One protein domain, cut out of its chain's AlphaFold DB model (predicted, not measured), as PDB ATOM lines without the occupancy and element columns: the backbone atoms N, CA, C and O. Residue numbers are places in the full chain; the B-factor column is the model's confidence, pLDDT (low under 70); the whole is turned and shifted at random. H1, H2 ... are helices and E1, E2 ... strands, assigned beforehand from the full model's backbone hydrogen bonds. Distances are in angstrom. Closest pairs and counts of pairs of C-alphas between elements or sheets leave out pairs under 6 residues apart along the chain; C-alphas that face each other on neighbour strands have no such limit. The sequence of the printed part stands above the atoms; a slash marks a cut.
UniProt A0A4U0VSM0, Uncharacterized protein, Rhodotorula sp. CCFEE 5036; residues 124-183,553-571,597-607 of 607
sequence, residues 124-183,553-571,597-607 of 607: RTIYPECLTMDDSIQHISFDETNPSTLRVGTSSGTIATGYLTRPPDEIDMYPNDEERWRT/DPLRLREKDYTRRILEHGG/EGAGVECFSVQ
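What this domain is: This is residues 124 to 183, 553 to 571 and 597 to 607 of the 607 residues of an uncharacterized protein of Rhodotorula sp. CCFEE 5036 (UniProt A0A4U0VSM0). A twisted three-stranded sheet, E2, E3 and E4, forms a wall; a short ribbon of E1 and E5 lies partly over one face, and helices H1 and H2 lie beyond the sheet's end where E4 finishes. The 90 printed residues hold, along the chain, E1 E2 E3 E4 H1 H2 E5; under half are in named elements, and the class is mixed. The whole is compact, with a radius of gyration of the C-alphas of 13.3 A and spans of 36 by 33 by 22 A.

How they stand to each other: Start at E2, residues 137 to 142, E3, residues 149 to 154, and E4, residues 158 to 163, a meander, each strand the antiparallel neighbour of the one before. In the hairpin E2 and E3, find N 141 and O 151 2.9 A apart; in the hairpin E3 and E4, N 152 and O 160 are 2.8 A apart, both within hydrogen-bond range. The sheet is only just strongly twisted, with C-alphas up to 4.1 A off its plane. E1, residues 124 to 126, and E5, residues 600 to 605, are antiparallel neighbours, with N 126 and O 601 at 2.8 A. The closest C-alphas of E2 and E5, those of Ile 137 and Gly 600, are 7.2 A apart. H1, residues 168 to 173, and H2, residues 560 to 570, are not on the sheet, and are only just apart, at 8.1 A. Every O i to N i+4 pair is within range in H2; H1 has 0 of 2, but 2 of 3 O i to N i+3 pairs.

Where its parts are: Find C-alpha 137 at (-34.272, -29.345, 20.798), where E2 begins; it runs 14.1 A, E3 16.6 A and E4 16.5 A. H2 runs 15.2 A from C-alpha 560 at (-25.545, -57.070, 19.896), and E5 runs 16.3 A to C-alpha 605 at (-40.854, -48.060, 25.102).

The domain as a whole: The C-alphas of Ser 156 and Asp 561 are farthest apart, 37.3 A. Two cuts leave gaps: C-alphas 183 and 553 are 24.9 A apart, and 571 and 597 are 30.8 A apart. Of the links printed whole, none is long. Confidence is under 70 at residues 178, 570 to 571 and 607.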
ATOM      1  N   ARG A 124     -35.086 -44.189  29.005       86.69
ATOM      2  CA  ARG A 124     -33.850 -43.411  29.060       86.69
ATOM      3  C   ARG A 124     -34.125 -41.988  28.587       86.69
ATOM      4  O   ARG A 124     -34.853 -41.797  27.615       86.69
ATOM      5  N   THR A 125     -33.458 -41.027  29.215       88.38
ATOM      6  CA  THR A 125     -33.267 -39.685  28.659       88.38
ATOM      7  C   THR A 125     -31.854 -39.577  28.104       88.38
ATOM      8  O   THR A 125     -30.882 -39.917  28.781       88.38
ATOM      9  N   ILE A 126     -31.759 -39.142  26.856       90.00
ATOM     10  CA  ILE A 126     -30.521 -38.894  26.129       90.00
ATOM     11  C   ILE A 126     -30.260 -37.393  26.115       90.00
ATOM     12  O   ILE A 126     -31.156 -36.620  25.787       90.00
ATOM     13  N   TYR A 127     -29.034 -36.986  26.422       90.94
ATOM     14  CA  TYR A 127     -28.582 -35.608  26.265       90.94
ATOM     15  C   TYR A 127     -27.469 -35.591  25.219       90.94
ATOM     16  O   TYR A 127     -26.382 -36.093  25.507       90.94
ATOM     17  N   PRO A 128     -27.722 -35.064  24.010       88.38
ATOM     18  CA  PRO A 128     -26.691 -34.953  22.991       88.38
ATOM     19  C   PRO A 128     -25.507 -34.117  23.490       88.38
ATOM     20  O   PRO A 128     -25.622 -32.906  23.662       88.38
ATOM     21  N   GLU A 129     -24.355 -34.751  23.710       86.62
ATOM     22  CA  GLU A 129     -23.182 -34.098  24.317       86.62
ATOM     23  C   GLU A 129     -22.613 -32.947  23.471       86.62
ATOM     24  O   GLU A 129     -21.922 -32.072  23.989       86.62
ATOM     25  N   CYS A 130     -22.902 -32.929  22.166       85.12
ATOM     26  CA  CYS A 130     -22.469 -31.866  21.262       85.12
ATOM     27  C   CYS A 130     -23.352 -30.607  21.306       85.12
ATOM     28  O   CYS A 130     -23.023 -29.624  20.636       85.12
ATOM     29  N   LEU A 131     -24.460 -30.623  22.055       88.69
ATOM     30  CA  LEU A 131     -25.342 -29.469  22.215       88.69
ATOM     31  C   LEU A 131     -24.958 -28.655  23.451       88.69
ATOM     32  O   LEU A 131     -24.540 -29.193  24.478       88.69
ATOM     33  N   THR A 132     -25.111 -27.335  23.363       85.75
ATOM     34  CA  THR A 132     -24.911 -26.467  24.525       85.75
ATOM     35  C   THR A 132     -26.077 -26.635  25.502       85.75
ATOM     36  O   THR A 132     -27.204 -26.921  25.102       85.75
ATOM     37  N   MET A 133     -25.823 -26.474  26.806       79.56
ATOM     38  CA  MET A 133     -26.838 -26.722  27.848       79.56
ATOM     39  C   MET A 133     -28.081 -25.823  27.735       79.56
ATOM     40  O   MET A 133     -29.142 -26.173  28.244       79.56
ATOM     41  N   ASP A 134     -27.946 -24.661  27.104       89.56
ATOM     42  CA  ASP A 134     -29.012 -23.690  26.854       89.56
ATOM     43  C   ASP A 134     -29.760 -23.929  25.534       89.56
ATOM     44  O   ASP A 134     -30.753 -23.253  25.253       89.56
ATOM     45  N   ASP A 135     -29.317 -24.893  24.725       93.69
ATOM     46  CA  ASP A 135     -29.910 -25.153  23.427       93.69
ATOM     47  C   ASP A 135     -31.032 -26.185  23.517       93.69
ATOM     48  O   ASP A 135     -30.827 -27.374  23.762       93.69
ATOM     49  N   SER A 136     -32.257 -25.718  23.296       95.25
ATOM     50  CA  SER A 136     -33.437 -26.575  23.308       95.25
ATOM     51  C   SER A 136     -33.650 -27.251  21.952       95.25
ATOM     52  O   SER A 136     -33.632 -26.608  20.896       95.25
ATOM     53  N   ILE A 137     -33.915 -28.553  21.972       96.69
ATOM     54  CA  ILE A 137     -34.272 -29.345  20.798       96.69
ATOM     55  C   ILE A 137     -35.668 -28.917  20.327       96.69
ATOM     56  O   ILE A 137     -36.641 -28.948  21.080       96.69
ATOM     57  N   GLN A 138     -35.759 -28.485  19.070       96.88
ATOM     58  CA  GLN A 138     -37.007 -28.053  18.431       96.88
ATOM     59  C   GLN A 138     -37.613 -29.146  17.560       96.88
ATOM     60  O   GLN A 138     -38.830 -29.238  17.466       96.88
ATOM     61  N   HIS A 139     -36.769 -29.950  16.908       97.69
ATOM     62  CA  HIS A 139     -37.199 -30.982  15.971       97.69
ATOM     63  C   HIS A 139     -36.371 -32.247  16.135       97.69
ATOM     64  O   HIS A 139     -35.153 -32.163  16.276       97.69
ATOM     65  N   ILE A 140     -37.020 -33.405  16.055       97.50
ATOM     66  CA  ILE A 140     -36.369 -34.707  15.944       97.50
ATOM     67  C   ILE A 140     -36.827 -35.402  14.664       97.50
ATOM     68  O   ILE A 140     -37.981 -35.273  14.263       97.50
ATOM     69  N   SER A 141     -35.918 -36.120  14.011       96.31
ATOM     70  CA  SER A 141     -36.217 -36.888  12.803       96.31
ATOM     71  C   SER A 141     -35.378 -38.155  12.787       96.31
ATOM     72  O   SER A 141     -34.149 -38.086  12.861       96.31
ATOM     73  N   PHE A 142     -36.036 -39.305  12.678       95.06
ATOM     74  CA  PHE A 142     -35.363 -40.571  12.405       95.06
ATOM     75  C   PHE A 142     -34.998 -40.659  10.938       95.06
ATOM     76  O   PHE A 142     -35.743 -40.197  10.076       95.06
ATOM     77  N   ASP A 143     -33.853 -41.249  10.650       92.06
ATOM     78  CA  ASP A 143     -33.529 -41.614   9.284       92.06
ATOM     79  C   ASP A 143     -34.422 -42.756   8.802       92.06
ATOM     80  O   ASP A 143     -34.721 -43.689   9.551       92.06
ATOM     81  N   GLU A 144     -34.847 -42.677   7.548       88.56
ATOM     82  CA  GLU A 144     -35.657 -43.729   6.948       88.56
ATOM     83  C   GLU A 144     -34.783 -44.899   6.481       88.56
ATOM     84  O   GLU A 144     -35.218 -46.049   6.536       88.56
ATOM     85  N   THR A 145     -33.545 -44.619   6.056       88.12
ATOM     86  CA  THR A 145     -32.606 -45.638   5.559       88.12
ATOM     87  C   THR A 145     -31.957 -46.378   6.717       88.12
ATOM     88  O   THR A 145     -31.950 -47.604   6.768       88.12
ATOM     89  N   ASN A 146     -31.476 -45.625   7.704       89.31
ATOM     90  CA  ASN A 146     -30.847 -46.165   8.893       89.31
ATOM     91  C   ASN A 146     -31.666 -45.806  10.140       89.31
ATOM     92  O   ASN A 146     -31.393 -44.788  10.776       89.31
ATOM     93  N   PRO A 147     -32.613 -46.653  10.577       89.25
ATOM     94  CA  PRO A 147     -33.500 -46.316  11.688       89.25
ATOM     95  C   PRO A 147     -32.759 -46.092  13.015       89.25
ATOM     96  O   PRO A 147     -33.348 -45.535  13.935       89.25
ATOM     97  N   SER A 148     -31.485 -46.498  13.126       90.44
ATOM     98  CA  SER A 148     -30.630 -46.195  14.281       90.44
ATOM     99  C   SER A 148     -30.119 -44.754  14.326       90.44
ATOM    100  O   SER A 148     -29.659 -44.306  15.374       90.44
ATOM    101  N   THR A 149     -30.209 -44.019  13.223       92.56
ATOM    102  CA  THR A 149     -29.749 -42.640  13.122       92.56
ATOM    103  C   THR A 149     -30.875 -41.688  13.514       92.56
ATOM    104  O   THR A 149     -31.914 -41.603  12.854       92.56
ATOM    105  N   LEU A 150     -30.648 -40.933  14.586       95.44
ATOM    106  CA  LEU A 150     -31.542 -39.895  15.083       95.44
ATOM    107  C   LEU A 150     -30.918 -38.525  14.824       95.44
ATOM    108  O   LEU A 150     -29.770 -38.279  15.183       95.44
ATOM    109  N   ARG A 151     -31.681 -37.607  14.235       96.12
ATOM    110  CA  ARG A 151     -31.260 -36.214  14.058       96.12
ATOM    111  C   ARG A 151     -32.083 -35.286  14.920       96.12
ATOM    112  O   ARG A 151     -33.292 -35.470  15.055       96.12
ATOM    113  N   VAL A 152     -31.420 -34.272  15.459       97.50
ATOM    114  CA  VAL A 152     -32.028 -33.228  16.277       97.50
ATOM    115  C   VAL A 152     -31.681 -31.862  15.699       97.50
ATOM    116  O   VAL A 152     -30.535 -31.600  15.343       97.50
ATOM    117  N   GLY A 153     -32.684 -31.001  15.576       97.56
ATOM    118  CA  GLY A 153     -32.545 -29.603  15.186       97.56
ATOM    119  C   GLY A 153     -32.901 -28.705  16.362       97.56
ATOM    120  O   GLY A 153     -33.905 -28.947  17.036       97.56
ATOM    121  N   THR A 154     -32.098 -27.679  16.623       97.56
ATOM    122  CA  THR A 154     -32.165 -26.931  17.883       97.56
ATOM    123  C   THR A 154     -32.538 -25.453  17.730       97.56
ATOM    124  O   THR A 154     -32.708 -24.926  16.624       97.56
ATOM    125  N   SER A 155     -32.709 -24.764  18.864       96.38
ATOM    126  CA  SER A 155     -33.019 -23.332  18.931       96.38
ATOM    127  C   SER A 155     -31.872 -22.433  18.475       96.38
ATOM    128  O   SER A 155     -32.139 -21.343  17.970       96.38
ATOM    129  N   SER A 156     -30.622 -22.882  18.602       95.56
ATOM    130  CA  SER A 156     -29.446 -22.152  18.117       95.56
ATOM    131  C   SER A 156     -29.244 -22.272  16.604       95.56
ATOM    132  O   SER A 156     -28.492 -21.491  16.029       95.56
ATOM    133  N   GLY A 157     -29.934 -23.217  15.955       95.75
ATOM    134  CA  GLY A 157     -29.715 -23.552  14.548       95.75
ATOM    135  C   GLY A 157     -28.775 -24.729  14.323       95.75
ATOM    136  O   GLY A 157     -28.414 -25.013  13.184       95.75
ATOM    137  N   THR A 158     -28.391 -25.436  15.380       96.00
ATOM    138  CA  THR A 158     -27.544 -26.622  15.276       96.00
ATOM    139  C   THR A 158     -28.368 -27.822  14.812       96.00
ATOM    140  O   THR A 158     -29.485 -28.046  15.282       96.00
ATOM    141  N   ILE A 159     -27.815 -28.601  13.881       96.50
ATOM    142  CA  ILE A 159     -28.328 -29.920  13.508       96.50
ATOM    143  C   ILE A 159     -27.293 -30.949  13.940       96.50
ATOM    144  O   ILE A 159     -26.185 -30.992  13.397       96.50
ATOM    145  N   ALA A 160     -27.664 -31.770  14.915       95.62
ATOM    146  CA  ALA A 160     -26.833 -32.848  15.415       95.62
ATOM    147  C   ALA A 160     -27.403 -34.213  15.017       95.62
ATOM    148  O   ALA A 160     -28.617 -34.413  14.980       95.62
ATOM    149  N   THR A 161     -26.506 -35.145  14.727       94.81
ATOM    150  CA  THR A 161     -26.801 -36.529  14.360       94.81
ATOM    151  C   THR A 161     -26.245 -37.431  15.453       94.81
ATOM    152  O   THR A 161     -25.071 -37.313  15.795       94.81
ATOM    153  N   GLY A 162     -27.083 -38.301  16.009       92.75
ATOM    154  CA  GLY A 162     -26.712 -39.335  16.968       92.75
ATOM    155  C   GLY A 162     -27.003 -40.720  16.397       92.75
ATOM    156  O   GLY A 162     -27.994 -40.917  15.690       92.75
ATOM    157  N   TYR A 163     -26.143 -41.684  16.713       91.75
ATOM    158  CA  TYR A 163     -26.287 -43.074  16.287       91.75
ATOM    159  C   TYR A 163     -26.653 -43.924  17.501       91.75
ATOM    160  O   TYR A 163     -25.826 -44.195  18.370       91.75
ATOM    161  N   LEU A 164     -27.912 -44.354  17.562       91.19
ATOM    162  CA  LEU A 164     -28.473 -45.106  18.689       91.19
ATOM    163  C   LEU A 164     -27.946 -46.542  18.770       91.19
ATOM    164  O   LEU A 164     -28.035 -47.179  19.819       91.19
ATOM    165  N   THR A 165     -27.401 -47.063  17.668       88.12
ATOM    166  CA  THR A 165     -26.690 -48.342  17.633       88.12
ATOM    167  C   THR A 165     -25.296 -48.148  17.068       88.12
ATOM    168  O   THR A 165     -25.133 -47.476  16.053       88.12
ATOM    169  N   ARG A 166     -24.297 -48.778  17.692       78.00
ATOM    170  CA  ARG A 166     -22.911 -48.747  17.213       78.00
ATOM    171  C   ARG A 166     -22.625 -49.958  16.318       78.00
ATOM    172  O   ARG A 166     -22.914 -51.083  16.744       78.00
ATOM    173  N   PRO A 167     -22.024 -49.766  15.131       74.31
ATOM    174  CA  PRO A 167     -21.381 -50.856  14.413       74.31
ATOM    175  C   PRO A 167     -20.305 -51.492  15.307       74.31
ATOM    176  O   PRO A 167     -19.607 -50.774  16.025       74.31
ATOM    177  N   PRO A 168     -20.159 -52.826  15.308       76.44
ATOM    178  CA  PRO A 168     -19.207 -53.504  16.184       76.44
ATOM    179  C   PRO A 168     -17.761 -53.035  15.967       76.44
ATOM    180  O   PRO A 168     -17.068 -52.785  16.949       76.44
ATOM    181  N   ASP A 169     -17.352 -52.811  14.717       79.31
ATOM    182  CA  ASP A 169     -15.990 -52.377  14.349       79.31
ATOM    183  C   ASP A 169     -15.630 -50.990  14.911       79.31
ATOM    184  O   ASP A 169     -14.472 -50.632  15.113       79.31
ATOM    185  N   GLU A 170     -16.656 -50.194  15.181       73.88
ATOM    186  CA  GLU A 170     -16.555 -48.809  15.602       73.88
ATOM    187  C   GLU A 170     -16.512 -48.635  17.125       73.88
ATOM    188  O   GLU A 170     -16.034 -47.606  17.619       73.88
ATOM    189  N   ILE A 171     -16.999 -49.632  17.871       79.44
ATOM    190  CA  ILE A 171     -16.941 -49.663  19.337       79.44
ATOM    191  C   ILE A 171     -15.483 -49.718  19.802       79.44
ATOM    192  O   ILE A 171     -15.124 -49.046  20.769       79.44
ATOM    193  N   ASP A 172     -14.642 -50.458  19.080       82.62
ATOM    194  CA  ASP A 172     -13.238 -50.654  19.438       82.62
ATOM    195  C   ASP A 172     -12.393 -49.391  19.209       82.62
ATOM    196  O   ASP A 172     -11.446 -49.135  19.953       82.62
ATOM    197  N   MET A 173     -12.748 -48.563  18.219       81.88
ATOM    198  CA  MET A 173     -12.019 -47.322  17.925       81.88
ATOM    199  C   MET A 173     -12.373 -46.170  18.875       81.88
ATOM    200  O   MET A 173     -11.509 -45.354  19.192       81.88
ATOM    201  N   TYR A 174     -13.630 -46.089  19.333       80.31
ATOM    202  CA  TYR A 174     -14.129 -44.987  20.169       80.31
ATOM    203  C   TYR A 174     -14.978 -45.515  21.340       80.31
ATOM    204  O   TYR A 174     -16.197 -45.322  21.367       80.31
ATOM    205  N   PRO A 175     -14.358 -46.173  22.337       76.06
ATOM    206  CA  PRO A 175     -15.090 -46.863  23.402       76.06
ATOM    207  C   PRO A 175     -15.925 -45.919  24.282       76.06
ATOM    208  O   PRO A 175     -16.998 -46.311  24.743       76.06
ATOM    209  N   ASN A 176     -15.467 -44.676  24.461       78.38
ATOM    210  CA  ASN A 176     -16.103 -43.672  25.325       78.38
ATOM    211  C   ASN A 176     -17.212 -42.864  24.635       78.38
ATOM    212  O   ASN A 176     -17.860 -42.059  25.291       78.38
ATOM    213  N   ASP A 177     -17.422 -43.047  23.332       77.12
ATOM    214  CA  ASP A 177     -18.443 -42.320  22.583       77.12
ATOM    215  C   ASP A 177     -19.703 -43.188  22.468       77.12
ATOM    216  O   ASP A 177     -19.836 -44.006  21.550       77.12
ATOM    217  N   GLU A 178     -20.577 -43.114  23.480       66.31
ATOM    218  CA  GLU A 178     -21.710 -44.041  23.608       66.31
ATOM    219  C   GLU A 178     -22.747 -43.883  22.489       66.31
ATOM    220  O   GLU A 178     -23.273 -44.894  22.018       66.31
ATOM    221  N   GLU A 179     -23.025 -42.648  22.064       70.56
ATOM    222  CA  GLU A 179     -24.120 -42.318  21.133       70.56
ATOM    223  C   GLU A 179     -23.685 -41.457  19.939       70.56
ATOM    224  O   GLU A 179     -24.505 -41.132  19.077       70.56
ATOM    225  N   ARG A 180     -22.391 -41.114  19.851       80.69
ATOM    226  CA  ARG A 180     -21.765 -40.482  18.677       80.69
ATOM    227  C   ARG A 180     -22.513 -39.265  18.184       80.69
ATOM    228  O   ARG A 180     -22.666 -39.058  16.982       80.69
ATOM    229  N   TRP A 181     -22.949 -38.438  19.125       89.25
ATOM    230  CA  TRP A 181     -23.536 -37.159  18.788       89.25
ATOM    231  C   TRP A 181     -22.485 -36.300  18.088       89.25
ATOM    232  O   TRP A 181     -21.396 -36.028  18.607       89.25
ATOM    233  N   ARG A 182     -22.794 -35.926  16.850       90.12
ATOM    234  CA  ARG A 182     -21.955 -35.088  16.001       90.12
ATOM    235  C   ARG A 182     -22.784 -33.944  15.468       90.12
ATOM    236  O   ARG A 182     -23.881 -34.142  14.955       90.12
ATOM    237  N   THR A 183     -22.233 -32.745  15.551       89.06
ATOM    238  CA  THR A 183     -22.799 -31.587  14.870       89.06
ATOM    239  C   THR A 183     -22.514 -31.713  13.379       89.06
ATOM    240  O   THR A 183     -21.353 -31.681  12.975       89.06
ATOM    241  N   ASP A 553     -36.811 -50.797  19.338       90.75
ATOM    242  CA  ASP A 553     -37.005 -51.142  20.738       90.75
ATOM    243  C   ASP A 553     -35.820 -50.614  21.571       90.75
ATOM    244  O   ASP A 553     -34.720 -51.180  21.510       90.75
ATOM    245  N   PRO A 554     -36.011 -49.547  22.368       89.81
ATOM    246  CA  PRO A 554     -34.938 -48.916  23.129       89.81
ATOM    247  C   PRO A 554     -34.312 -49.838  24.177       89.81
ATOM    248  O   PRO A 554     -33.146 -49.661  24.526       89.81
ATOM    249  N   LEU A 555     -35.048 -50.843  24.664       89.12
ATOM    250  CA  LEU A 555     -34.530 -51.800  25.645       89.12
ATOM    251  C   LEU A 555     -33.545 -52.780  25.005       89.12
ATOM    252  O   LEU A 555     -32.611 -53.243  25.660       89.12
ATOM    253  N   ARG A 556     -33.728 -53.052  23.710       89.69
ATOM    254  CA  ARG A 556     -32.924 -54.003  22.940       89.69
ATOM    255  C   ARG A 556     -31.777 -53.350  22.183       89.69
ATOM    256  O   ARG A 556     -30.919 -54.066  21.681       89.69
ATOM    257  N   LEU A 557     -31.670 -52.017  22.175       87.31
ATOM    258  CA  LEU A 557     -30.524 -51.298  21.588       87.31
ATOM    259  C   LEU A 557     -29.166 -51.706  22.192       87.31
ATOM    260  O   LEU A 557     -28.128 -51.462  21.585       87.31
ATOM    261  N   ARG A 558     -29.152 -52.350  23.367       83.44
ATOM    262  CA  ARG A 558     -27.939 -52.908  23.993       83.44
ATOM    263  C   ARG A 558     -27.610 -54.337  23.544       83.44
ATOM    264  O   ARG A 558     -26.497 -54.807  23.780       83.44
ATOM    265  N   GLU A 559     -28.554 -55.047  22.930       89.50
ATOM    266  CA  GLU A 559     -28.361 -56.417  22.457       89.50
ATOM    267  C   GLU A 559     -27.589 -56.410  21.132       89.50
ATOM    268  O   GLU A 559     -28.085 -55.918  20.120       89.50
ATOM    269  N   LYS A 560     -26.393 -57.013  21.103       86.94
ATOM    270  CA  LYS A 560     -25.545 -57.070  19.896       86.94
ATOM    271  C   LYS A 560     -26.254 -57.686  18.685       86.94
ATOM    272  O   LYS A 560     -26.052 -57.237  17.563       86.94
ATOM    273  N   ASP A 561     -27.082 -58.706  18.902       88.88
ATOM    274  CA  ASP A 561     -27.814 -59.366  17.815       88.88
ATOM    275  C   ASP A 561     -28.928 -58.479  17.254       88.88
ATOM    276  O   ASP A 561     -29.215 -58.515  16.060       88.88
ATOM    277  N   TYR A 562     -29.555 -57.672  18.109       87.50
ATOM    278  CA  TYR A 562     -30.587 -56.724  17.710       87.50
ATOM    279  C   TYR A 562     -29.982 -55.579  16.895       87.50
ATOM    280  O   TYR A 562     -30.460 -55.288  15.801       87.50
ATOM    281  N   THR A 563     -28.888 -54.982  17.381       86.56
ATOM    282  CA  THR A 563     -28.188 -53.909  16.664       86.56
ATOM    283  C   THR A 563     -27.601 -54.396  15.347       86.56
ATOM    284  O   THR A 563     -27.768 -53.727  14.332       86.56
ATOM    285  N   ARG A 564     -27.005 -55.596  15.324       86.88
ATOM    286  CA  ARG A 564     -26.534 -56.229  14.089       86.88
ATOM    287  C   ARG A 564     -27.662 -56.365  13.067       86.88
ATOM    288  O   ARG A 564     -27.479 -55.944  11.936       86.88
ATOM    289  N   ARG A 565     -28.843 -56.858  13.464       85.94
ATOM    290  CA  ARG A 565     -30.001 -56.971  12.555       85.94
ATOM    291  C   ARG A 565     -30.489 -55.623  12.036       85.94
ATOM    292  O   ARG A 565     -30.896 -55.550  10.883       85.94
ATOM    293  N   ILE A 566     -30.472 -54.570  12.859       85.56
ATOM    294  CA  ILE A 566     -30.819 -53.216  12.394       85.56
ATOM    295  C   ILE A 566     -29.848 -52.771  11.301       85.56
ATOM    296  O   ILE A 566     -30.287 -52.296  10.259       85.56
ATOM    297  N   LEU A 567     -28.547 -52.943  11.534       84.31
ATOM    298  CA  LEU A 567     -27.506 -52.513  10.604       84.31
ATOM    299  C   LEU A 567     -27.500 -53.353   9.316       84.31
ATOM    300  O   LEU A 567     -27.370 -52.799   8.231       84.31
ATOM    301  N   GLU A 568     -27.699 -54.669   9.423       84.81
ATOM    302  CA  GLU A 568     -27.755 -55.590   8.279       84.81
ATOM    303  C   GLU A 568     -28.999 -55.377   7.406       84.81
ATOM    304  O   GLU A 568     -28.916 -55.529   6.192       84.81
ATOM    305  N   HIS A 569     -30.146 -55.022   7.997       78.81
ATOM    306  CA  HIS A 569     -31.391 -54.798   7.251       78.81
ATOM    307  C   HIS A 569     -31.637 -53.338   6.849       78.81
ATOM    308  O   HIS A 569     -32.452 -53.096   5.962       78.81
ATOM    309  N   GLY A 570     -30.981 -52.372   7.498       66.25
ATOM    310  CA  GLY A 570     -31.031 -50.954   7.118       66.25
ATOM    311  C   GLY A 570     -30.115 -50.611   5.938       66.25
ATOM    312  O   GLY A 570     -30.316 -49.605   5.264       66.25
ATOM    313  N   GLY A 571     -29.119 -51.453   5.650       58.66
ATOM    314  CA  GLY A 571     -28.321 -51.329   4.436       58.66
ATOM    315  C   GLY A 571     -29.174 -51.668   3.220       58.66
ATOM    316  O   GLY A 571     -29.647 -52.796   3.113       58.66
ATOM    317  N   GLU A 597     -37.597 -32.712  25.094       93.00
ATOM    318  CA  GLU A 597     -37.871 -31.828  26.232       93.00
ATOM    319  C   GLU A 597     -36.588 -31.063  26.589       93.00
ATOM    320  O   GLU A 597     -35.587 -31.650  27.007       93.00
ATOM    321  N   GLY A 598     -36.596 -29.736  26.420       92.56
ATOM    322  CA  GLY A 598     -35.397 -28.919  26.621       92.56
ATOM    323  C   GLY A 598     -34.246 -29.385  25.723       92.56
ATOM    324  O   GLY A 598     -34.424 -29.519  24.516       92.56
ATOM    325  N   ALA A 599     -33.073 -29.639  26.306       92.31
ATOM    326  CA  ALA A 599     -31.904 -30.184  25.605       92.31
ATOM    327  C   ALA A 599     -31.883 -31.729  25.538       92.31
ATOM    328  O   ALA A 599     -30.949 -32.307  24.988       92.31
ATOM    329  N   GLY A 600     -32.869 -32.408  26.136       93.19
ATOM    330  CA  GLY A 600     -32.921 -33.863  26.230       93.19
ATOM    331  C   GLY A 600     -33.907 -34.500  25.252       93.19
ATOM    332  O   GLY A 600     -34.897 -33.895  24.838       93.19
ATOM    333  N   VAL A 601     -33.654 -35.764  24.921       94.12
ATOM    334  CA  VAL A 601     -34.583 -36.647  24.212       94.12
ATOM    335  C   VAL A 601     -34.951 -37.801  25.138       94.12
ATOM    336  O   VAL A 601     -34.123 -38.656  25.444       94.12
ATOM    337  N   GLU A 602     -36.194 -37.835  25.602       94.94
ATOM    338  CA  GLU A 602     -36.732 -38.936  26.398       94.94
ATOM    339  C   GLU A 602     -37.328 -40.009  25.482       94.94
ATOM    340  O   GLU A 602     -38.080 -39.710  24.552       94.94
ATOM    341  N   CYS A 603     -36.987 -41.269  25.739       93.81
ATOM    342  CA  CYS A 603     -37.500 -42.409  24.995       93.81
ATOM    343  C   CYS A 603     -38.477 -43.221  25.846       93.81
ATOM    344  O   CYS A 603     -38.140 -43.691  26.939       93.81
ATOM    345  N   PHE A 604     -39.664 -43.450  25.295       92.75
ATOM    346  CA  PHE A 604     -40.677 -44.333  25.846       92.75
ATOM    347  C   PHE A 604     -40.716 -45.630  25.042       92.75
ATOM    348  O   PHE A 604     -40.907 -45.608  23.822       92.75
ATOM    349  N   SER A 605     -40.564 -46.766  25.721       88.88
ATOM    350  CA  SER A 605     -40.854 -48.060  25.102       88.88
ATOM    351  C   SER A 605     -42.361 -48.245  25.073       88.88
ATOM    352  O   SER A 605     -43.036 -48.062  26.087       88.88
ATOM    353  N   VAL A 606     -42.886 -48.575  23.902       79.19
ATOM    354  CA  VAL A 606     -44.308 -48.771  23.666       79.19
ATOM    355  C   VAL A 606     -44.493 -50.267  23.397       79.19
ATOM    356  O   VAL A 606     -44.644 -50.700  22.256       79.19
ATOM    357  N   GLN A 607     -44.331 -51.067  24.456       66.81
ATOM    358  CA  GLN A 607     -44.383 -52.534  24.377       66.81
ATOM    359  C   GLN A 607     -45.787 -53.072  24.202       66.81
ATOM    360  O   GLN A 607     -46.699 -52.503  24.842       66.81
TER     361      GLN A 607